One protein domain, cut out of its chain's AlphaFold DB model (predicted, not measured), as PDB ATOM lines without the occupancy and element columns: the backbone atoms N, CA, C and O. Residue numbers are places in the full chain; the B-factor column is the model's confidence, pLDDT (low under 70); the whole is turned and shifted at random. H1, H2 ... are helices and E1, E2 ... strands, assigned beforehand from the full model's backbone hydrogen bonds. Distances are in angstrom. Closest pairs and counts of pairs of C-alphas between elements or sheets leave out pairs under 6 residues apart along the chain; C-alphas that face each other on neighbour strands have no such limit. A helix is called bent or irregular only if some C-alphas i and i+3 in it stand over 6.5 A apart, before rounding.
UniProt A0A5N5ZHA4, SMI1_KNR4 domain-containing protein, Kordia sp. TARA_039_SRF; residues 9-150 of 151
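What this domain is: This is residues 9 to 150 of the 151 residues of the protein "SMI1_KNR4 domain-containing protein" of Kordia sp. TARA_039_SRF (UniProt A0A5N5ZHA4). A strongly twisted sheet of seven strands curls like part of a barrel, and the short helix H4 sits at its open side, near E6, E5 and E1. The long helix H1 stands at one end of the domain, away from the strands, with H2 and H3 packed on it; H3 also lies over E3. The printed part has 142 residues, with four named helices and seven named strands in the order H1 H2 E1 E2 H3 E3 E4 E5 E6 H4 E7. The sheet runs E6 E5 E4 E3 E2 E1 E7, antiparallel throughout, and the class is mixed, helices and strands. The whole is compact, with a radius of gyration of the C-alphas of 14.3 A and spans of 39 by 32 by 25 A.

Where its parts are: The sheet holds E6, residues 131 to 134; E5, residues 121 to 125, 13.6 A long; E4, residues 107 to 112, 16.1 A; E3, residues 98 to 104, 17.0 A; E2, residues 68 to 73, 13.4 A; E1, residues 53 to 55; and E7, residues 144 to 146. C-alpha 98, where E3 begins, is at (-18.264, 25.117, -13.186), and C-alpha 146, where E7 ends, is at (-22.263, 4.085, -29.560). H1, residues 14 to 28, is 21.4 A long and begins with C-alpha 14 at (-22.441, 2.675, -4.628). It is irregular, but only just: C-alphas 15 and 18 are 6.9 A apart. H2, residues 34 to 43, is 14.0 A long; H3 is residues 83 to 88 and H4 residues 137 to 142.

How they stand to each other: E3, E4, E5 and E6 form a meander, each strand the antiparallel neighbour of the one before. Among the backbone pairs within hydrogen-bond range, N 101 and O 109 are 2.8 A apart between E3 and E4, N 110 and O 122 are 2.8 A apart between E4 and E5, and N 121 and O 134 are 2.8 A apart between E5 and E6. E2 pairs in a staggered way, over residues 70 to 73 with E3, where N 103 and O 72 are 2.8 A apart, and over residues 68 to 69 with E1, where N 55 and O 68 are 3.0 A apart. E1 and the edge strand E7 have N 54 and O 145 at 2.9 A. H4 is on the sheet at a height of 7.7 A and only just over E6, on which 3 of its 6 C-alphas fall; the closest C-alphas of the two, Ala 134 and Phe 140, are 5.3 A apart. H3 is on the sheet at a height of 9.2 A, over E3 and slantwise to it at 43 degrees on the local plane; their closest C-alphas are those of Gln 86 and Ile 99, 7.1 A apart. H2 touches H4, only just about perpendicular at 70.2 degrees, with the C-alphas of Tyr 36 and Trp 137 closest at 5.7 A. H1 and H2 form a helical hairpin and touch at a steep tilt of 45 degrees, opposite ways, with the C-alphas of Leu 17 and Leu 41 closest at 5.5 A. H1 touches H3 with residues 24 to 28 alone, at a shallow tilt of 27 degrees, the same way, and the closest C-alphas, Phe 24 and Asp 84, are 6.1 A apart. The helix packing is mostly crossed, but only just: 1 of these 3 pairs is at a shallow tilt. H1 is not on the sheet. In H2, H3 and H4 every O i to N i+4 pair is within hydrogen-bond range; in H1 8 of 11 are.

The domain as a whole: The two C-alphas farthest apart, those of Lys 29 and Asp 150, are 43.0 A apart. The printed part has no cut. The link from E1 to E2, residues 56 to 67, is long. The mean pLDDT of the printed part is 84.3, and it is under 70 at residues 13 to 16, 78 to 81 and 148 to 150.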
ATOM      1  N   PHE A   9     -23.004   2.426 -19.003       81.94
ATOM      2  CA  PHE A   9     -21.902   2.846 -18.144       81.94
ATOM      3  C   PHE A   9     -21.535   1.696 -17.220       81.94
ATOM      4  O   PHE A   9     -22.399   0.904 -16.829       81.94
ATOM      5  N   ARG A  10     -20.253   1.590 -16.874       77.62
ATOM      6  CA  ARG A  10     -19.788   0.590 -15.909       77.62
ATOM      7  C   ARG A  10     -20.272   0.960 -14.505       77.62
ATOM      8  O   ARG A  10     -19.913   2.017 -14.000       77.62
ATOM      9  N   GLU A  11     -21.075   0.092 -13.890       77.69
ATOM     10  CA  GLU A  11     -21.526   0.249 -12.499       77.69
ATOM     11  C   GLU A  11     -20.370   0.017 -11.513       77.69
ATOM     12  O   GLU A  11     -19.481  -0.805 -11.764       77.69
ATOM     13  N   LEU A  12     -20.392   0.739 -10.393       70.25
ATOM     14  CA  LEU A  12     -19.444   0.604  -9.284       70.25
ATOM     15  C   LEU A  12     -20.195   0.400  -7.960       70.25
ATOM     16  O   LEU A  12     -21.408   0.591  -7.888       70.25
ATOM     17  N   ASP A  13     -19.479  -0.020  -6.912       64.38
ATOM     18  CA  ASP A  13     -20.065  -0.185  -5.577       64.38
ATOM     19  C   ASP A  13     -20.491   1.182  -5.009       64.38
ATOM     20  O   ASP A  13     -19.666   2.016  -4.635       64.38
ATOM     21  N   ALA A  14     -21.806   1.407  -4.975       61.78
ATOM     22  CA  ALA A  14     -22.441   2.675  -4.628       61.78
ATOM     23  C   ALA A  14     -22.297   3.075  -3.147       61.78
ATOM     24  O   ALA A  14     -22.565   4.222  -2.789       61.78
ATOM     25  N   SER A  15     -21.890   2.156  -2.264       61.00
ATOM     26  CA  SER A  15     -21.947   2.376  -0.811       61.00
ATOM     27  C   SER A  15     -20.955   3.421  -0.279       61.00
ATOM     28  O   SER A  15     -21.173   3.974   0.799       61.00
ATOM     29  N   ILE A  16     -19.899   3.733  -1.036       64.38
ATOM     30  CA  ILE A  16     -18.851   4.693  -0.649       64.38
ATOM     31  C   ILE A  16     -19.152   6.116  -1.169       64.38
ATOM     32  O   ILE A  16     -18.630   7.097  -0.646       64.38
ATOM     33  N   LEU A  17     -20.039   6.253  -2.157       74.62
ATOM     34  CA  LEU A  17     -20.148   7.474  -2.961       74.62
ATOM     35  C   LEU A  17     -21.036   8.564  -2.349       74.62
ATOM     36  O   LEU A  17     -20.809   9.736  -2.625       74.62
ATOM     37  N   GLU A  18     -22.013   8.223  -1.502       84.62
ATOM     38  CA  GLU A  18     -22.933   9.225  -0.931       84.62
ATOM     39  C   GLU A  18     -22.210  10.208  -0.001       84.62
ATOM     40  O   GLU A  18     -22.380  11.419  -0.120       84.62
ATOM     41  N   SER A  19     -21.370   9.714   0.912       84.56
ATOM     42  CA  SER A  19     -20.640  10.574   1.853       84.56
ATOM     43  C   SER A  19     -19.609  11.455   1.148       84.56
ATOM     44  O   SER A  19     -19.425  12.617   1.518       84.56
ATOM     45  N   TRP A  20     -18.962  10.924   0.112       84.50
ATOM     46  CA  TRP A  20     -18.047  11.682  -0.735       84.50
ATOM     47  C   TRP A  20     -18.791  12.751  -1.528       84.50
ATOM     48  O   TRP A  20     -18.340  13.890  -1.574       84.50
ATOM     49  N   LEU A  21     -19.969  12.429  -2.070       88.44
ATOM     50  CA  LEU A  21     -20.747  13.380  -2.861       88.44
ATOM     51  C   LEU A  21     -21.219  14.539  -1.989       88.44
ATOM     52  O   LEU A  21     -21.106  15.692  -2.391       88.44
ATOM     53  N   VAL A  22     -21.673  14.244  -0.770       88.62
ATOM     54  CA  VAL A  22     -22.019  15.275   0.215       88.62
ATOM     55  C   VAL A  22     -20.808  16.152   0.535       88.62
ATOM     56  O   VAL A  22     -20.926  17.372   0.514       88.62
ATOM     57  N   THR A  23     -19.635  15.557   0.772       86.56
ATOM     58  CA  THR A  23     -18.402  16.314   1.067       86.56
ATOM     59  C   THR A  23     -18.019  17.237  -0.093       86.56
ATOM     60  O   THR A  23     -17.669  18.401   0.118       86.56
ATOM     61  N   PHE A  24     -18.134  16.743  -1.323       87.44
ATOM     62  CA  PHE A  24     -17.885  17.507  -2.540       87.44
ATOM     63  C   PHE A  24     -18.865  18.679  -2.706       87.44
ATOM     64  O   PHE A  24     -18.451  19.821  -2.921       87.44
ATOM     65  N   GLU A  25     -20.168  18.430  -2.548       89.56
ATOM     66  CA  GLU A  25     -21.221  19.454  -2.616       89.56
ATOM     67  C   GLU A  25     -21.051  20.528  -1.524       89.56
ATOM     68  O   GLU A  25     -21.233  21.724  -1.777       89.56
ATOM     69  N   GLU A  26     -20.636  20.132  -0.316       88.31
ATOM     70  CA  GLU A  26     -20.304  21.050   0.778       88.31
ATOM     71  C   GLU A  26     -19.087  21.925   0.449       88.31
ATOM     72  O   GLU A  26     -19.121  23.138   0.692       88.31
ATOM     73  N   ALA A  27     -18.037  21.348  -0.144       84.25
ATOM     74  CA  ALA A  27     -16.849  22.087  -0.571       84.25
ATOM     75  C   ALA A  27     -17.185  23.127  -1.653       84.25
ATOM     76  O   ALA A  27     -16.717  24.268  -1.589       84.25
ATOM     77  N   LEU A  28     -18.053  22.762  -2.599       85.12
ATOM     78  CA  LEU A  28     -18.561  23.666  -3.633       85.12
ATOM     79  C   LEU A  28     -19.584  24.681  -3.104       85.12
ATOM     80  O   LEU A  28     -19.837  25.690  -3.765       85.12
ATOM     81  N   LYS A  29     -20.173  24.434  -1.925       88.44
ATOM     82  CA  LYS A  29     -21.340  25.156  -1.384       88.44
ATOM     83  C   LYS A  29     -22.530  25.156  -2.347       88.44
ATOM     84  O   LYS A  29     -23.326  26.097  -2.360       88.44
ATOM     85  N   ILE A  30     -22.629  24.116  -3.166       89.62
ATOM     86  CA  ILE A  30     -23.625  23.953  -4.220       89.62
ATOM     87  C   ILE A  30     -24.047  22.491  -4.219       89.62
ATOM     88  O   ILE A  30     -23.209  21.595  -4.215       89.62
ATOM     89  N   ARG A  31     -25.358  22.258  -4.260       91.88
ATOM     90  CA  ARG A  31     -25.909  20.929  -4.515       91.88
ATOM     91  C   ARG A  31     -25.956  20.694  -6.021       91.88
ATOM     92  O   ARG A  31     -26.485  21.539  -6.743       91.88
ATOM     93  N   LEU A  32     -25.423  19.570  -6.485       93.19
ATOM     94  CA  LEU A  32     -25.450  19.217  -7.898       93.19
ATOM     95  C   LEU A  32     -26.888  18.901  -8.351       93.19
ATOM     96  O   LEU A  32     -27.735  18.510  -7.538       93.19
ATOM     97  N   PRO A  33     -27.180  19.030  -9.656       95.56
ATOM     98  CA  PRO A  33     -28.438  18.566 -10.231       95.56
ATOM     99  C   PRO A  33     -28.708  17.091  -9.918       95.56
ATOM    100  O   PRO A  33     -27.809  16.252  -9.980       95.56
ATOM    101  N   GLU A  34     -29.958  16.761  -9.594       95.50
ATOM    102  CA  GLU A  34     -30.331  15.425  -9.108       95.50
ATOM    103  C   GLU A  34     -30.058  14.306 -10.127       95.50
ATOM    104  O   GLU A  34     -29.736  13.177  -9.750       95.50
ATOM    105  N   ASP A  35     -30.139  14.615 -11.421       94.75
ATOM    106  CA  ASP A  35     -29.827  13.669 -12.486       94.75
ATOM    107  C   ASP A  35     -28.332  13.332 -12.550       94.75
ATOM    108  O   ASP A  35     -27.970  12.162 -12.694       94.75
ATOM    109  N   TYR A  36     -27.462  14.321 -12.357       93.50
ATOM    110  CA  TYR A  36     -26.026  14.092 -12.250       93.50
ATOM    111  C   TYR A  36     -25.637  13.426 -10.927       93.50
ATOM    112  O   TYR A  36     -24.821  12.505 -10.932       93.50
ATOM    113  N   ARG A  37     -26.267  13.798  -9.801       93.06
ATOM    114  CA  ARG A  37     -26.084  13.101  -8.509       93.06
ATOM    115  C   ARG A  37     -26.381  11.612  -8.652       93.06
ATOM    116  O   ARG A  37     -25.554  10.777  -8.296       93.06
ATOM    117  N   SER A  38     -27.525  11.282  -9.249       91.19
ATOM    118  CA  SER A  38     -27.931   9.897  -9.514       91.19
ATOM    119  C   SER A  38     -26.910   9.153 -10.379       91.19
ATOM    120  O   SER A  38     -26.636   7.977 -10.142       91.19
ATOM    121  N   HIS A  39     -26.321   9.839 -11.363       90.12
ATOM    122  CA  HIS A  39     -25.260   9.278 -12.196       90.12
ATOM    123  C   HIS A  39     -23.985   8.993 -11.400       90.12
ATOM    124  O   HIS A  39     -23.472   7.875 -11.455       90.12
ATOM    125  N   ILE A  40     -23.495   9.958 -10.619       88.81
ATOM    126  CA  ILE A  40     -22.297   9.792  -9.787       88.81
ATOM    127  C   ILE A  40     -22.479   8.659  -8.780       88.81
ATOM    128  O   ILE A  40     -21.614   7.796  -8.694       88.81
ATOM    129  N   LEU A  41     -23.609   8.587  -8.080       88.25
ATOM    130  CA  LEU A  41     -23.855   7.537  -7.083       88.25
ATOM    131  C   LEU A  41     -23.912   6.133  -7.686       88.25
ATOM    132  O   LEU A  41     -23.628   5.153  -7.001       88.25
ATOM    133  N   LYS A  42     -24.284   6.026  -8.964       86.62
ATOM    134  CA  LYS A  42     -24.402   4.744  -9.655       86.62
ATOM    135  C   LYS A  42     -23.120   4.331 -10.389       86.62
ATOM    136  O   LYS A  42     -22.823   3.139 -10.484       86.62
ATOM    137  N   TYR A  43     -22.380   5.298 -10.923       85.75
ATOM    138  CA  TYR A  43     -21.295   5.057 -11.878       85.75
ATOM    139  C   TYR A  43     -19.955   5.711 -11.498       85.75
ATOM    140  O   TYR A  43     -18.959   5.438 -12.158       85.75
ATOM    141  N   ASN A  44     -19.909   6.554 -10.459       86.12
ATOM    142  CA  ASN A  44     -18.754   7.365 -10.037       86.12
ATOM    143  C   ASN A  44     -18.073   8.098 -11.207       86.12
ATOM    144  O   ASN A  44     -16.886   7.915 -11.475       86.12
ATOM    145  N   GLY A  45     -18.861   8.852 -11.976       80.06
ATOM    146  CA  GLY A  45     -18.454   9.404 -13.271       80.06
ATOM    147  C   GLY A  45     -18.529   8.337 -14.360       80.06
ATOM    148  O   GLY A  45     -19.349   8.435 -15.273       80.06
ATOM    149  N   GLY A  46     -17.752   7.268 -14.195       75.75
ATOM    150  CA  GLY A  46     -17.748   6.098 -15.065       75.75
ATOM    151  C   GLY A  46     -17.148   6.363 -16.447       75.75
ATOM    152  O   GLY A  46     -16.912   7.495 -16.865       75.75
ATOM    153  N   SER A  47     -16.916   5.284 -17.188       74.31
ATOM    154  CA  SER A  47     -16.625   5.348 -18.621       74.31
ATOM    155  C   SER A  47     -17.795   4.730 -19.378       74.31
ATOM    156  O   SER A  47     -18.355   3.727 -18.902       74.31
ATOM    157  N   PRO A  48     -18.183   5.306 -20.525       79.31
ATOM    158  CA  PRO A  48     -19.113   4.634 -21.412       79.31
ATOM    159  C   PRO A  48     -18.561   3.251 -21.807       79.31
ATOM    160  O   PRO A  48     -17.355   3.057 -21.941       79.31
ATOM    161  N   ILE A  49     -19.447   2.262 -21.907       75.62
ATOM    162  CA  ILE A  49     -19.157   0.914 -22.397       75.62
ATOM    163  C   ILE A  49     -19.390   0.960 -23.905       75.62
ATOM    164  O   ILE A  49     -20.546   0.994 -24.320       75.62
ATOM    165  N   GLY A  50     -18.298   0.986 -24.660       74.06
ATOM    166  CA  GLY A  50     -18.251   1.136 -26.113       74.06
ATOM    167  C   GLY A  50     -16.873   1.657 -26.504       74.06
ATOM    168  O   GLY A  50     -16.298   2.442 -25.744       74.06
ATOM    169  N   ASP A  51     -16.325   1.204 -27.631       72.62
ATOM    170  CA  ASP A  51     -15.024   1.695 -28.102       72.62
ATOM    171  C   ASP A  51     -15.183   3.052 -28.823       72.62
ATOM    172  O   ASP A  51     -14.237   3.847 -28.847       72.62
ATOM    173  N   TYR A  52     -16.397   3.372 -29.301       82.19
ATOM    174  CA  TYR A  52     -16.694   4.602 -30.035       82.19
ATOM    175  C   TYR A  52     -18.018   5.271 -29.626       82.19
ATOM    176  O   TYR A  52     -19.018   5.270 -30.346       82.19
ATOM    177  N   VAL A  53     -18.020   5.905 -28.449       87.62
ATOM    178  CA  VAL A  53     -19.163   6.706 -27.984       87.62
ATOM    179  C   VAL A  53     -19.037   8.162 -28.406       87.62
ATOM    180  O   VAL A  53     -18.050   8.819 -28.071       87.62
ATOM    181  N   ILE A  54     -20.066   8.689 -29.073       90.12
ATOM    182  CA  ILE A  54     -20.117  10.075 -29.550       90.12
ATOM    183  C   ILE A  54     -21.364  10.818 -29.078       90.12
ATOM    184  O   ILE A  54     -22.391  10.214 -28.760       90.12
ATOM    185  N   PHE A  55     -21.283  12.146 -29.063       90.88
ATOM    186  CA  PHE A  55     -22.445  13.020 -28.930       90.88
ATOM    187  C   PHE A  55     -23.046  13.320 -30.312       90.88
ATOM    188  O   PHE A  55     -22.409  13.960 -31.148       90.88
ATOM    189  N   ASP A  56     -24.284  12.883 -30.540       90.62
ATOM    190  CA  ASP A  56     -25.046  13.095 -31.775       90.62
ATOM    191  C   ASP A  56     -25.552  14.545 -31.861       90.62
ATOM    192  O   ASP A  56     -26.698  14.868 -31.517       90.62
ATOM    193  N   ALA A  57     -24.652  15.431 -32.292       89.19
ATOM    194  CA  ALA A  57     -24.888  16.867 -32.381       89.19
ATOM    195  C   ALA A  57     -26.028  17.219 -33.353       89.19
ATOM    196  O   ALA A  57     -26.826  18.112 -33.058       89.19
ATOM    197  N   ASP A  58     -26.174  16.468 -34.449       88.62
ATOM    198  CA  ASP A  58     -27.261  16.638 -35.419       88.62
ATOM    199  C   ASP A  58     -28.630  16.446 -34.759       88.62
ATOM    200  O   ASP A  58     -29.530  17.283 -34.884       88.62
ATOM    201  N   SER A  59     -28.790  15.367 -33.991       88.19
ATOM    202  CA  SER A  59     -30.033  15.098 -33.266       88.19
ATOM    203  C   SER A  59     -30.277  16.080 -32.126       88.19
ATOM    204  O   SER A  59     -31.434  16.352 -31.796       88.19
ATOM    205  N   ALA A  60     -29.207  16.616 -31.538       87.06
ATOM    206  CA  ALA A  60     -29.270  17.690 -30.554       87.06
ATOM    207  C   ALA A  60     -29.522  19.071 -31.188       87.06
ATOM    208  O   ALA A  60     -29.756  20.039 -30.467       87.06
ATOM    209  N   SER A  61     -29.516  19.179 -32.524       89.38
ATOM    210  CA  SER A  61     -29.575  20.458 -33.250       89.38
ATOM    211  C   SER A  61     -28.473  21.440 -32.824       89.38
ATOM    212  O   SER A  61     -28.684  22.654 -32.805       89.38
ATOM    213  N   ILE A  62     -27.295  20.913 -32.483       87.81
ATOM    214  CA  ILE A  62     -26.107  21.678 -32.105       87.81
ATOM    215  C   ILE A  62     -25.132  21.683 -33.279       87.81
ATOM    216  O   ILE A  62     -24.803  20.641 -33.837       87.81
ATOM    217  N   MET A  63     -24.631  22.863 -33.641       85.44
ATOM    218  CA  MET A  63     -23.563  22.981 -34.630       85.44
ATOM    219  C   MET A  63     -22.208  22.857 -33.939       85.44
ATOM    220  O   MET A  63     -21.778  23.784 -33.255       85.44
ATOM    221  N   VAL A  64     -21.532  21.732 -34.155       81.88
ATOM    222  CA  VAL A  64     -20.150  21.498 -33.718       81.88
ATOM    223  C   VAL A  64     -19.212  21.524 -34.922       81.88
ATOM    224  O   VAL A  64     -19.618  21.219 -36.043       81.88
ATOM    225  N   SER A  65     -17.961  21.933 -34.717       76.81
ATOM    226  CA  SER A  65     -16.957  21.940 -35.788       76.81
ATOM    227  C   SER A  65     -16.399  20.550 -36.094       76.81
ATOM    228  O   SER A  65     -15.892  20.335 -37.192       76.81
ATOM    229  N   GLU A  66     -16.457  19.643 -35.119       81.50
ATOM    230  CA  GLU A  66     -15.899  18.291 -35.154       81.50
ATOM    231  C   GLU A  66     -16.738  17.373 -34.251       81.50
ATOM    232  O   GLU A  66     -17.412  17.854 -33.335       81.50
ATOM    233  N   ASP A  67     -16.672  16.062 -34.486       85.38
ATOM    234  CA  ASP A  67     -17.365  15.069 -33.665       85.38
ATOM    235  C   ASP A  67     -16.797  15.024 -32.237       85.38
ATOM    236  O   ASP A  67     -15.581  15.063 -31.998       85.38
ATOM    237  N   ILE A  68     -17.699  14.922 -31.258       88.62
ATOM    238  CA  ILE A  68     -17.353  14.849 -29.836       88.62
ATOM    239  C   ILE A  68     -17.351  13.376 -29.416       88.62
ATOM    240  O   ILE A  68     -18.380  12.833 -29.011       88.62
ATOM    241  N   HIS A  69     -16.183  12.739 -29.490       88.94
ATOM    242  CA  HIS A  69     -15.944  11.383 -28.993       88.94
ATOM    243  C   HIS A  69     -15.665  11.426 -27.500       88.94
ATOM    244  O   HIS A  69     -14.820  12.197 -27.053       88.94
ATOM    245  N   LEU A  70     -16.330  10.591 -26.716       87.75
ATOM    246  CA  LEU A  70     -16.168  10.566 -25.270       87.75
ATOM    247  C   LEU A  70     -15.142   9.530 -24.840       87.75
ATOM    248  O   LEU A  70     -15.247   8.362 -25.198       87.75
ATOM    249  N   TYR A  71     -14.187   9.947 -24.010       82.75
ATOM    250  CA  TYR A  71     -13.169   9.046 -23.466       82.75
ATOM    251  C   TYR A  71     -13.491   8.622 -22.037       82.75
ATOM    252  O   TYR A  71     -13.433   7.441 -21.692       82.75
ATOM    253  N   SER A  72     -13.838   9.580 -21.181       80.75
ATOM    254  CA  SER A  72     -14.079   9.308 -19.765       80.75
ATOM    255  C   SER A  72     -14.841  10.437 -19.097       80.75
ATOM    256  O   SER A  72     -14.692  11.598 -19.474       80.75
ATOM    257  N   PHE A  73     -15.572  10.103 -18.038       87.62
ATOM    258  CA  PHE A  73     -16.058  11.084 -17.078       87.62
ATOM    259  C   PHE A  73     -15.189  11.061 -15.824       87.62
ATOM    260  O   PHE A  73     -14.653  10.019 -15.439       87.62
ATOM    261  N   ASN A  74     -15.033  12.225 -15.203       86.50
ATOM    262  CA  ASN A  74     -14.219  12.370 -14.007       86.50
ATOM    263  C   ASN A  74     -14.929  11.733 -12.812       86.50
ATOM    264  O   ASN A  74     -16.134  11.903 -12.613       86.50
ATOM    265  N   TYR A  75     -14.160  10.983 -12.030       85.69
ATOM    266  CA  TYR A  75     -14.617  10.327 -10.816       85.69
ATOM    267  C   TYR A  75     -14.529  11.273  -9.617       85.69
ATOM    268  O   TYR A  75     -13.821  12.284  -9.633       85.69
ATOM    269  N   LEU A  76     -15.270  10.928  -8.569       82.19
ATOM    270  CA  LEU A  76     -15.367  11.717  -7.349       82.19
ATOM    271  C   LEU A  76     -14.121  11.583  -6.454       82.19
ATOM    272  O   LEU A  76     -13.654  12.577  -5.916       82.19
ATOM    273  N   ASP A  77     -13.569  10.366  -6.342       74.88
ATOM    274  CA  ASP A  77     -12.457   9.992  -5.442       74.88
ATOM    275  C   ASP A  77     -11.211  10.872  -5.623       74.88
ATOM    276  O   ASP A  77     -10.776  11.086  -6.742       74.88
ATOM    277  N   ASN A  78     -10.603  11.288  -4.516       59.16
ATOM    278  CA  ASN A  78      -9.327  11.975  -4.251       59.16
ATOM    279  C   ASN A  78      -8.028  11.472  -4.955       59.16
ATOM    280  O   ASN A  78      -6.930  11.632  -4.409       59.16
ATOM    281  N   GLY A  79      -8.110  10.899  -6.156       63.41
ATOM    282  CA  GLY A  79      -6.986  10.699  -7.077       63.41
ATOM    283  C   GLY A  79      -6.658  11.946  -7.912       63.41
ATOM    284  O   GLY A  79      -7.422  12.906  -7.966       63.41
ATOM    285  N   GLU A  80      -5.504  11.933  -8.584       60.34
ATOM    286  CA  GLU A  80      -5.118  12.998  -9.519       60.34
ATOM    287  C   GLU A  80      -6.124  13.078 -10.684       60.34
ATOM    288  O   GLU A  80      -6.386  12.088 -11.370       60.34
ATOM    289  N   GLY A  81      -6.687  14.265 -10.910       63.06
ATOM    290  CA  GLY A  81      -7.699  14.540 -11.931       63.06
ATOM    291  C   GLY A  81      -9.152  14.424 -11.461       63.06
ATOM    292  O   GLY A  81     -10.058  14.588 -12.279       63.06
ATOM    293  N   SER A  82      -9.400  14.169 -10.176       79.81
ATOM    294  CA  SER A  82     -10.756  13.991  -9.658       79.81
ATOM    295  C   SER A  82     -11.563  15.275  -9.531       79.81
ATOM    296  O   SER A  82     -11.028  16.388  -9.549       79.81
ATOM    297  N   LEU A  83     -12.877  15.117  -9.373       83.19
ATOM    298  CA  LEU A  83     -13.772  16.238  -9.093       83.19
ATOM    299  C   LEU A  83     -13.377  16.961  -7.793       83.19
ATOM    300  O   LEU A  83     -13.281  18.189  -7.793       83.19
ATOM    301  N   ASP A  84     -13.055  16.225  -6.726       78.81
ATOM    302  CA  ASP A  84     -12.615  16.797  -5.444       78.81
ATOM    303  C   ASP A  84     -11.343  17.650  -5.585       78.81
ATOM    304  O   ASP A  84     -11.262  18.768  -5.060       78.81
ATOM    305  N   GLU A  85     -10.351  17.168  -6.343       79.38
ATOM    306  CA  GLU A  85      -9.131  17.934  -6.605       79.38
ATOM    307  C   GLU A  85      -9.447  19.227  -7.373       79.38
ATOM    308  O   GLU A  85      -8.910  20.292  -7.049       79.38
ATOM    309  N   GLN A  86     -10.350  19.175  -8.354       77.38
ATOM    310  CA  GLN A  86     -10.764  20.359  -9.108       77.38
ATOM    311  C   GLN A  86     -11.481  21.390  -8.235       77.38
ATOM    312  O   GLN A  86     -11.162  22.580  -8.315       77.38
ATOM    313  N   ALA A  87     -12.396  20.957  -7.364       76.25
ATOM    314  CA  ALA A  87     -13.060  21.856  -6.421       76.25
ATOM    315  C   ALA A  87     -12.040  22.583  -5.532       76.25
ATOM    316  O   ALA A  87     -12.145  23.796  -5.338       76.25
ATOM    317  N   SER A  88     -10.991  21.886  -5.079       75.94
ATOM    318  CA  SER A  88      -9.911  22.493  -4.285       75.94
ATOM    319  C   SER A  88      -9.093  23.552  -5.047       75.94
ATOM    320  O   SER A  88      -8.520  24.455  -4.433       75.94
ATOM    321  N   ARG A  89      -9.061  23.475  -6.384       74.75
ATOM    322  CA  ARG A  89      -8.332  24.393  -7.279       74.75
ATOM    323  C   ARG A  89      -9.178  25.560  -7.795       74.75
ATOM    324  O   ARG A  89      -8.649  26.406  -8.510       74.75
ATOM    325  N   GLY A  90     -10.453  25.635  -7.414       71.31
ATOM    326  CA  GLY A  90     -11.364  26.706  -7.831       71.31
ATOM    327  C   GLY A  90     -12.357  26.326  -8.934       71.31
ATOM    328  O   GLY A  90     -13.016  27.221  -9.459       71.31
ATOM    329  N   GLY A  91     -12.505  25.034  -9.249       76.12
ATOM    330  CA  GLY A  91     -13.497  24.514 -10.196       76.12
ATOM    331  C   GLY A  91     -12.966  24.335 -11.623       76.12
ATOM    332  O   GLY A  91     -11.774  24.111 -11.831       76.12
ATOM    333  N   ALA A  92     -13.876  24.398 -12.599       75.75
ATOM    334  CA  ALA A  92     -13.596  24.231 -14.022       75.75
ATOM    335  C   ALA A  92     -12.570  25.239 -14.531       75.75
ATOM    336  O   ALA A  92     -12.531  26.398 -14.109       75.75
ATOM    337  N   ARG A  93     -11.779  24.809 -15.514       71.44
ATOM    338  CA  ARG A  93     -10.699  25.639 -16.069       71.44
ATOM    339  C   ARG A  93     -11.198  26.770 -16.963       71.44
ATOM    340  O   ARG A  93     -10.523  27.790 -17.063       71.44
ATOM    341  N   TYR A  94     -12.341  26.575 -17.623       77.00
ATOM    342  CA  TYR A  94     -12.739  27.411 -18.761       77.00
ATOM    343  C   TYR A  94     -14.138  28.019 -18.672       77.00
ATOM    344  O   TYR A  94     -14.445  28.926 -19.436       77.00
ATOM    345  N   ILE A  95     -14.966  27.591 -17.719       74.38
ATOM    346  CA  ILE A  95     -16.230  28.264 -17.411       74.38
ATOM    347  C   ILE A  95     -16.187  28.815 -15.990       74.38
ATOM    348  O   ILE A  95     -15.749  28.147 -15.052       74.38
ATOM    349  N   SER A  96     -16.645  30.055 -15.814       75.75
ATOM    350  CA  SER A  96     -16.766  30.641 -14.481       75.75
ATOM    351  C   SER A  96     -17.830  29.886 -13.690       75.75
ATOM    352  O   SER A  96     -18.956  29.779 -14.166       75.75
ATOM    353  N   LYS A  97     -17.494  29.429 -12.478       84.00
ATOM    354  CA  LYS A  97     -18.384  28.610 -11.638       84.00
ATOM    355  C   LYS A  97     -18.853  27.356 -12.382       84.00
ATOM    356  O   LYS A  97     -20.028  27.220 -12.693       84.00
ATOM    357  N   GLY A  98     -17.937  26.439 -12.658       90.38
ATOM    358  CA  GLY A  98     -18.264  25.117 -13.186       90.38
ATOM    359  C   GLY A  98     -17.351  24.038 -12.622       90.38
ATOM    360  O   GLY A  98     -16.511  24.330 -11.772       90.38
ATOM    361  N   ILE A  99     -17.496  22.813 -13.121       91.19
ATOM    362  CA  ILE A  99     -16.587  21.677 -12.884       91.19
ATOM    363  C   ILE A  99     -16.289  20.960 -14.204       91.19
ATOM    364  O   ILE A  99     -17.171  20.883 -15.062       91.19
ATOM    365  N   ASP A 100     -15.074  20.433 -14.378       90.88
ATOM    366  CA  ASP A 100     -14.750  19.578 -15.521       90.88
ATOM    367  C   ASP A 100     -15.276  18.171 -15.200       90.88
ATOM    368  O   ASP A 100     -14.811  17.511 -14.267       90.88
ATOM    369  N   ILE A 101     -16.256  17.697 -15.964       91.50
ATOM    370  CA  ILE A 101     -16.951  16.427 -15.714       91.50
ATOM    371  C   ILE A 101     -16.444  15.282 -16.588       91.50
ATOM    372  O   ILE A 101     -16.816  14.137 -16.348       91.50
ATOM    373  N   GLY A 102     -15.607  15.556 -17.589       90.06
ATOM    374  CA  GLY A 102     -15.050  14.515 -18.445       90.06
ATOM    375  C   GLY A 102     -14.127  15.024 -19.543       90.06
ATOM    376  O   GLY A 102     -13.908  16.225 -19.701       90.06
ATOM    377  N   ALA A 103     -13.599  14.081 -20.313       88.19
ATOM    378  CA  ALA A 103     -12.690  14.311 -21.424       88.19
ATOM    379  C   ALA A 103     -13.272  13.747 -22.723       88.19
ATOM    380  O   ALA A 103     -13.925  12.697 -22.729       88.19
ATOM    381  N   SER A 104     -12.987  14.434 -23.825       89.50
ATOM    382  CA  SER A 104     -13.423  14.047 -25.162       89.50
ATOM    383  C   SER A 104     -12.287  14.157 -26.181       89.50
ATOM    384  O   SER A 104     -11.220  14.706 -25.884       89.50
ATOM    385  N   SER A 105     -12.545  13.742 -27.423       85.12
ATOM    386  CA  SER A 105     -11.735  14.141 -28.573       85.12
ATOM    387  C   SER A 105     -11.572  15.656 -28.586       85.12
ATOM    388  O   SER A 105     -12.536  16.415 -28.474       85.12
ATOM    389  N   GLY A 106     -10.314  16.087 -28.646       80.25
ATOM    390  CA  GLY A 106      -9.952  17.487 -28.815       80.25
ATOM    391  C   GLY A 106     -10.346  18.428 -27.676       80.25
ATOM    392  O   GLY A 106     -10.148  19.627 -27.861       80.25
ATOM    393  N   GLY A 107     -10.871  17.966 -26.531       89.19
ATOM    394  CA  GLY A 107     -11.504  18.881 -25.579       89.19
ATOM    395  C   GLY A 107     -11.874  18.342 -24.196       89.19
ATOM    396  O   GLY A 107     -11.510  17.232 -23.800       89.19
ATOM    397  N   ILE A 108     -12.594  19.183 -23.450       90.19
ATOM    398  CA  ILE A 108     -13.074  18.923 -22.085       90.19
ATOM    399  C   ILE A 108     -14.593  19.100 -22.038       90.19
ATOM    400  O   ILE A 108     -15.138  20.041 -22.623       90.19
ATOM    401  N   LEU A 109     -15.266  18.211 -21.307       92.75
ATOM    402  CA  LEU A 109     -16.663  18.366 -20.914       92.75
ATOM    403  C   LEU A 109     -16.756  19.036 -19.550       92.75
ATOM    404  O   LEU A 109     -16.082  18.635 -18.602       92.75
ATOM    405  N   MET A 110     -17.639  20.018 -19.435       93.88
ATOM    406  CA  MET A 110     -17.825  20.806 -18.222       93.88
ATOM    407  C   MET A 110     -19.304  20.907 -17.861       93.88
ATOM    408  O   MET A 110     -20.174  20.862 -18.730       93.88
ATOM    409  N   MET A 111     -19.586  21.093 -16.576       95.06
ATOM    410  CA  MET A 111     -20.915  21.410 -16.061       95.06
ATOM    411  C   MET A 111     -20.910  22.789 -15.419       95.06
ATOM    412  O   MET A 111     -20.062  23.079 -14.571       95.06
ATOM    413  N   SER A 112     -21.876  23.624 -15.792       95.00
ATOM    414  CA  SER A 112     -22.098  24.909 -15.133       95.00
ATOM    415  C   SER A 112     -22.668  24.715 -13.728       95.00
ATOM    416  O   SER A 112     -23.564  23.902 -13.499       95.00
ATOM    417  N   LEU A 113     -22.147  25.500 -12.791       92.38
ATOM    418  CA  LEU A 113     -22.622  25.674 -11.420       92.38
ATOM    419  C   LEU A 113     -23.115  27.117 -11.183       92.38
ATOM    420  O   LEU A 113     -23.291  27.543 -10.040       92.38
ATOM    421  N   ALA A 114     -23.304  27.903 -12.247       92.06
ATOM    422  CA  ALA A 114     -23.926  29.219 -12.159       92.06
ATOM    423  C   ALA A 114     -25.419  29.085 -11.808       92.06
ATOM    424  O   ALA A 114     -26.076  28.150 -12.244       92.06
ATOM    425  N   GLU A 115     -25.962  30.007 -11.012       88.50
ATOM    426  CA  GLU A 115     -27.325  29.908 -10.459       88.50
ATOM    427  C   GLU A 115     -28.420  29.834 -11.537       88.50
ATOM    428  O   GLU A 115     -29.408  29.124 -11.376       88.50
ATOM    429  N   ASP A 116     -28.225  30.537 -12.650       91.25
ATOM    430  CA  ASP A 116     -29.134  30.609 -13.793       91.25
ATOM    431  C   ASP A 116     -28.968  29.459 -14.795       91.25
ATOM    432  O   ASP A 116     -29.855  29.227 -15.616       91.25
ATOM    433  N   GLU A 117     -27.863  28.716 -14.716       93.19
ATOM    434  CA  GLU A 117     -27.514  27.674 -15.686       93.19
ATOM    435  C   GLU A 117     -27.036  26.360 -15.056       93.19
ATOM    436  O   GLU A 117     -26.430  25.529 -15.742       93.19
ATOM    437  N   ILE A 118     -27.306  26.145 -13.768       94.75
ATOM    438  CA  ILE A 118     -26.804  24.988 -13.029       94.75
ATOM    439  C   ILE A 118     -27.178  23.675 -13.728       94.75
ATOM    440  O   ILE A 118     -28.337  23.432 -14.066       94.75
ATOM    441  N   GLY A 119     -26.181  22.826 -13.964       95.44
ATOM    442  CA  GLY A 119     -26.350  21.546 -14.655       95.44
ATOM    443  C   GLY A 119     -26.261  21.591 -16.175       95.44
ATOM    444  O   GLY A 119     -26.203  20.529 -16.794       95.44
ATOM    445  N   SER A 120     -26.190  22.779 -16.779       97.06
ATOM    446  CA  SER A 120     -25.931  22.909 -18.215       97.06
ATOM    447  C   SER A 120     -24.572  22.310 -18.567       97.06
ATOM    448  O   SER A 120     -23.584  22.550 -17.866       97.06
ATOM    449  N   ILE A 121     -24.524  21.554 -19.661       95.88
ATOM    450  CA  ILE A 121     -23.320  20.871 -20.129       95.88
ATOM    451  C   ILE A 121     -22.680  21.687 -21.238       95.88
ATOM    452  O   ILE A 121     -23.330  22.076 -22.212       95.88
ATOM    453  N   TYR A 122     -21.384  21.902 -21.078       94.44
ATOM    454  CA  TYR A 122     -20.538  22.618 -22.005       94.44
ATOM    455  C   TYR A 122     -19.448  21.699 -22.535       94.44
ATOM    456  O   TYR A 122     -18.922  20.849 -21.816       94.44
ATOM    457  N   HIS A 123     -19.072  21.912 -23.785       93.00
ATOM    458  CA  HIS A 123     -17.899  21.310 -24.393       93.00
ATOM    459  C   HIS A 123     -16.956  22.408 -24.866       93.00
ATOM    460  O   HIS A 123     -17.396  23.422 -25.404       93.00
ATOM    461  N   MET A 124     -15.662  22.229 -24.638       90.56
ATOM    462  CA  MET A 124     -14.641  23.118 -25.178       90.56
ATOM    463  C   MET A 124     -13.607  22.308 -25.939       90.56
ATOM    464  O   MET A 124     -12.885  21.503 -25.347       90.56
ATOM    465  N   PHE A 125     -13.489  22.587 -27.236       86.25
ATOM    466  CA  PHE A 125     -12.348  22.170 -28.044       86.25
ATOM    467  C   PHE A 125     -11.081  22.936 -27.636       86.25
ATOM    468  O   PHE A 125     -11.144  24.065 -27.154       86.25
ATOM    469  N   SER A 126      -9.913  22.347 -27.897       76.50
ATOM    470  CA  SER A 126      -8.587  22.809 -27.445       76.50
ATOM    471  C   SER A 126      -8.241  24.261 -27.807       76.50
ATOM    472  O   SER A 126      -7.318  24.824 -27.225       76.50
ATOM    473  N   TYR A 127      -8.960  24.871 -28.755       70.25
ATOM    474  CA  TYR A 127      -8.693  26.218 -29.263       70.25
ATOM    475  C   TYR A 127      -9.952  27.098 -29.403       70.25
ATOM    476  O   TYR A 127      -9.959  28.013 -30.227       70.25
ATOM    477  N   GLY A 128     -11.014  26.847 -28.630       77.75
ATOM    478  CA  GLY A 128     -12.283  27.585 -28.733       77.75
ATOM    479  C   GLY A 128     -12.842  28.087 -27.403       77.75
ATOM    480  O   GLY A 128     -12.305  27.803 -26.339       77.75
ATOM    481  N   GLU A 129     -13.949  28.823 -27.479       87.69
ATOM    482  CA  GLU A 129     -14.770  29.141 -26.307       87.69
ATOM    483  C   GLU A 129     -15.661  27.939 -25.945       87.69
ATOM    484  O   GLU A 129     -16.092  27.217 -26.853       87.69
ATOM    485  N   PRO A 130     -15.985  27.725 -24.658       90.62
ATOM    486  CA  PRO A 130     -16.962  26.724 -24.251       90.62
ATOM    487  C   PRO A 130     -18.308  26.908 -24.961       90.62
ATOM    488  O   PRO A 130     -18.896  27.990 -24.953       90.62
ATOM    489  N   GLN A 131     -18.826  25.829 -25.535       91.81
ATOM    490  CA  GLN A 131     -20.122  25.783 -26.203       91.81
ATOM    491  C   GLN A 131     -21.105  24.977 -25.367       91.81
ATOM    492  O   GLN A 131     -20.806  23.857 -24.955       91.81
ATOM    493  N   LYS A 132     -22.291  25.536 -25.121       93.62
ATOM    494  CA  LYS A 132     -23.379  24.809 -24.467       93.62
ATOM    495  C   LYS A 132     -23.903  23.735 -25.417       93.62
ATOM    496  O   LYS A 132     -24.344  24.061 -26.516       93.62
ATOM    497  N   ILE A 133     -23.874  22.481 -24.981       94.19
ATOM    498  CA  ILE A 133     -24.319  21.324 -25.773       94.19
ATOM    499  C   ILE A 133     -25.568  20.650 -25.190       94.19
ATOM    500  O   ILE A 133     -26.248  19.920 -25.900       94.19
ATOM    501  N   ALA A 134     -25.896  20.905 -23.919       95.75
ATOM    502  CA  ALA A 134     -27.139  20.454 -23.292       95.75
ATOM    503  C   ALA A 134     -27.514  21.334 -22.088       95.75
ATOM    504  O   ALA A 134     -26.660  21.991 -21.489       95.75
ATOM    505  N   ASN A 135     -28.786  21.324 -21.692       96.38
ATOM    506  CA  ASN A 135     -29.290  22.032 -20.510       96.38
ATOM    507  C   ASN A 135     -29.240  21.181 -19.234       96.38
ATOM    508  O   ASN A 135     -29.412  21.717 -18.143       96.38
ATOM    509  N   SER A 136     -29.033  19.868 -19.352       96.06
ATOM    510  CA  SER A 136     -28.914  18.955 -18.212       96.06
ATOM    511  C   SER A 136     -28.066  17.731 -18.544       96.06
ATOM    512  O   SER A 136     -27.823  17.418 -19.714       96.06
ATOM    513  N   TRP A 137     -27.665  16.992 -17.507       94.44
ATOM    514  CA  TRP A 137     -26.985  15.709 -17.670       94.44
ATOM    515  C   TRP A 137     -27.862  14.696 -18.412       94.44
ATOM    516  O   TRP A 137     -27.400  14.006 -19.320       94.44
ATOM    517  N   THR A 138     -29.151  14.635 -18.072       94.31
ATOM    518  CA  THR A 138     -30.103  13.722 -18.722       94.31
ATOM    519  C   THR A 138     -30.243  14.013 -20.212       94.31
ATOM    520  O   THR A 138     -30.265  13.085 -21.022       94.31
ATOM    521  N   GLU A 139     -30.358  15.289 -20.586       94.62
ATOM    522  CA  GLU A 139     -30.425  15.700 -21.989       94.62
ATOM    523  C   GLU A 139     -29.147  15.304 -22.728       94.62
ATOM    524  O   GLU A 139     -29.229  14.656 -23.767       94.62
ATOM    525  N   PHE A 140     -27.985  15.595 -22.144       94.25
ATOM    526  CA  PHE A 140     -26.693  15.217 -22.709       94.25
ATOM    527  C   PHE A 140     -26.588  13.707 -22.970       94.25
ATOM    528  O   PHE A 140     -26.309  13.298 -24.095       94.25
ATOM    529  N   VAL A 141     -26.889  12.869 -21.970       91.50
ATOM    530  CA  VAL A 141     -26.817  11.403 -22.102       91.50
ATOM    531  C   VAL A 141     -27.795  10.861 -23.154       91.50
ATOM    532  O   VAL A 141     -27.489   9.870 -23.815       91.50
ATOM    533  N   ASN A 142     -28.951  11.502 -23.359       91.31
ATOM    534  CA  ASN A 142     -29.923  11.084 -24.381       91.31
ATOM    535  C   ASN A 142     -29.423  11.276 -25.822       91.31
ATOM    536  O   ASN A 142     -29.965  10.645 -26.732       91.31
ATOM    537  N   TYR A 143     -28.418  12.126 -26.023       91.75
ATOM    538  CA  TYR A 143     -27.776  12.340 -27.318       91.75
ATOM    539  C   TYR A 143     -26.489  11.534 -27.489       91.75
ATOM    540  O   TYR A 143     -25.867  11.618 -28.544       91.75
ATOM    541  N   LEU A 144     -26.104  10.716 -26.506       90.00
ATOM    542  CA  LEU A 144     -24.970   9.816 -26.669       90.00
ATOM    543  C   LEU A 144     -25.368   8.572 -27.456       90.00
ATOM    544  O   LEU A 144     -26.372   7.916 -27.151       90.00
ATOM    545  N   ILE A 145     -24.544   8.232 -28.437       88.94
ATOM    546  CA  ILE A 145     -24.669   7.022 -29.247       88.94
ATOM    547  C   ILE A 145     -23.342   6.270 -29.241       88.94
ATOM    548  O   ILE A 145     -22.281   6.877 -29.131       88.94
ATOM    549  N   ASP A 146     -23.418   4.948 -29.323       85.75
ATOM    550  CA  ASP A 146     -22.263   4.085 -29.560       85.75
ATOM    551  C   ASP A 146     -22.278   3.699 -31.043       85.75
ATOM    552  O   ASP A 146     -23.227   3.040 -31.483       85.75
ATOM    553  N   GLU A 147     -21.307   4.179 -31.824       77.00
ATOM    554  CA  GLU A 147     -21.278   3.932 -33.274       77.00
ATOM    555  C   GLU A 147     -20.849   2.506 -33.625       77.00
ATOM    556  O   GLU A 147     -21.211   2.017 -34.694       77.00
ATOM    557  N   ASP A 148     -20.159   1.802 -32.723       69.38
ATOM    558  CA  ASP A 148     -19.742   0.414 -32.958       69.38
ATOM    559  C   ASP A 148     -20.903  -0.581 -32.814       69.38
ATOM    560  O   ASP A 148     -20.758  -1.772 -33.084       69.38
ATOM    561  N   LEU A 149     -22.070  -0.109 -32.370       58.56
ATOM    562  CA  LEU A 149     -23.271  -0.922 -32.199       58.56
ATOM    563  C   LEU A 149     -24.226  -0.876 -33.406       58.56
ATOM    564  O   LEU A 149     -25.316  -1.450 -33.333       58.56
ATOM    565  N   ASP A 150     -23.825  -0.234 -34.507       48.38
ATOM    566  CA  ASP A 150     -24.481  -0.358 -35.816       48.38
ATOM    567  C   ASP A 150     -23.979  -1.644 -36.533       48.38
ATOM    568  O   ASP A 150     -23.260  -1.571 -37.526       48.38
TER     569      ASP A 150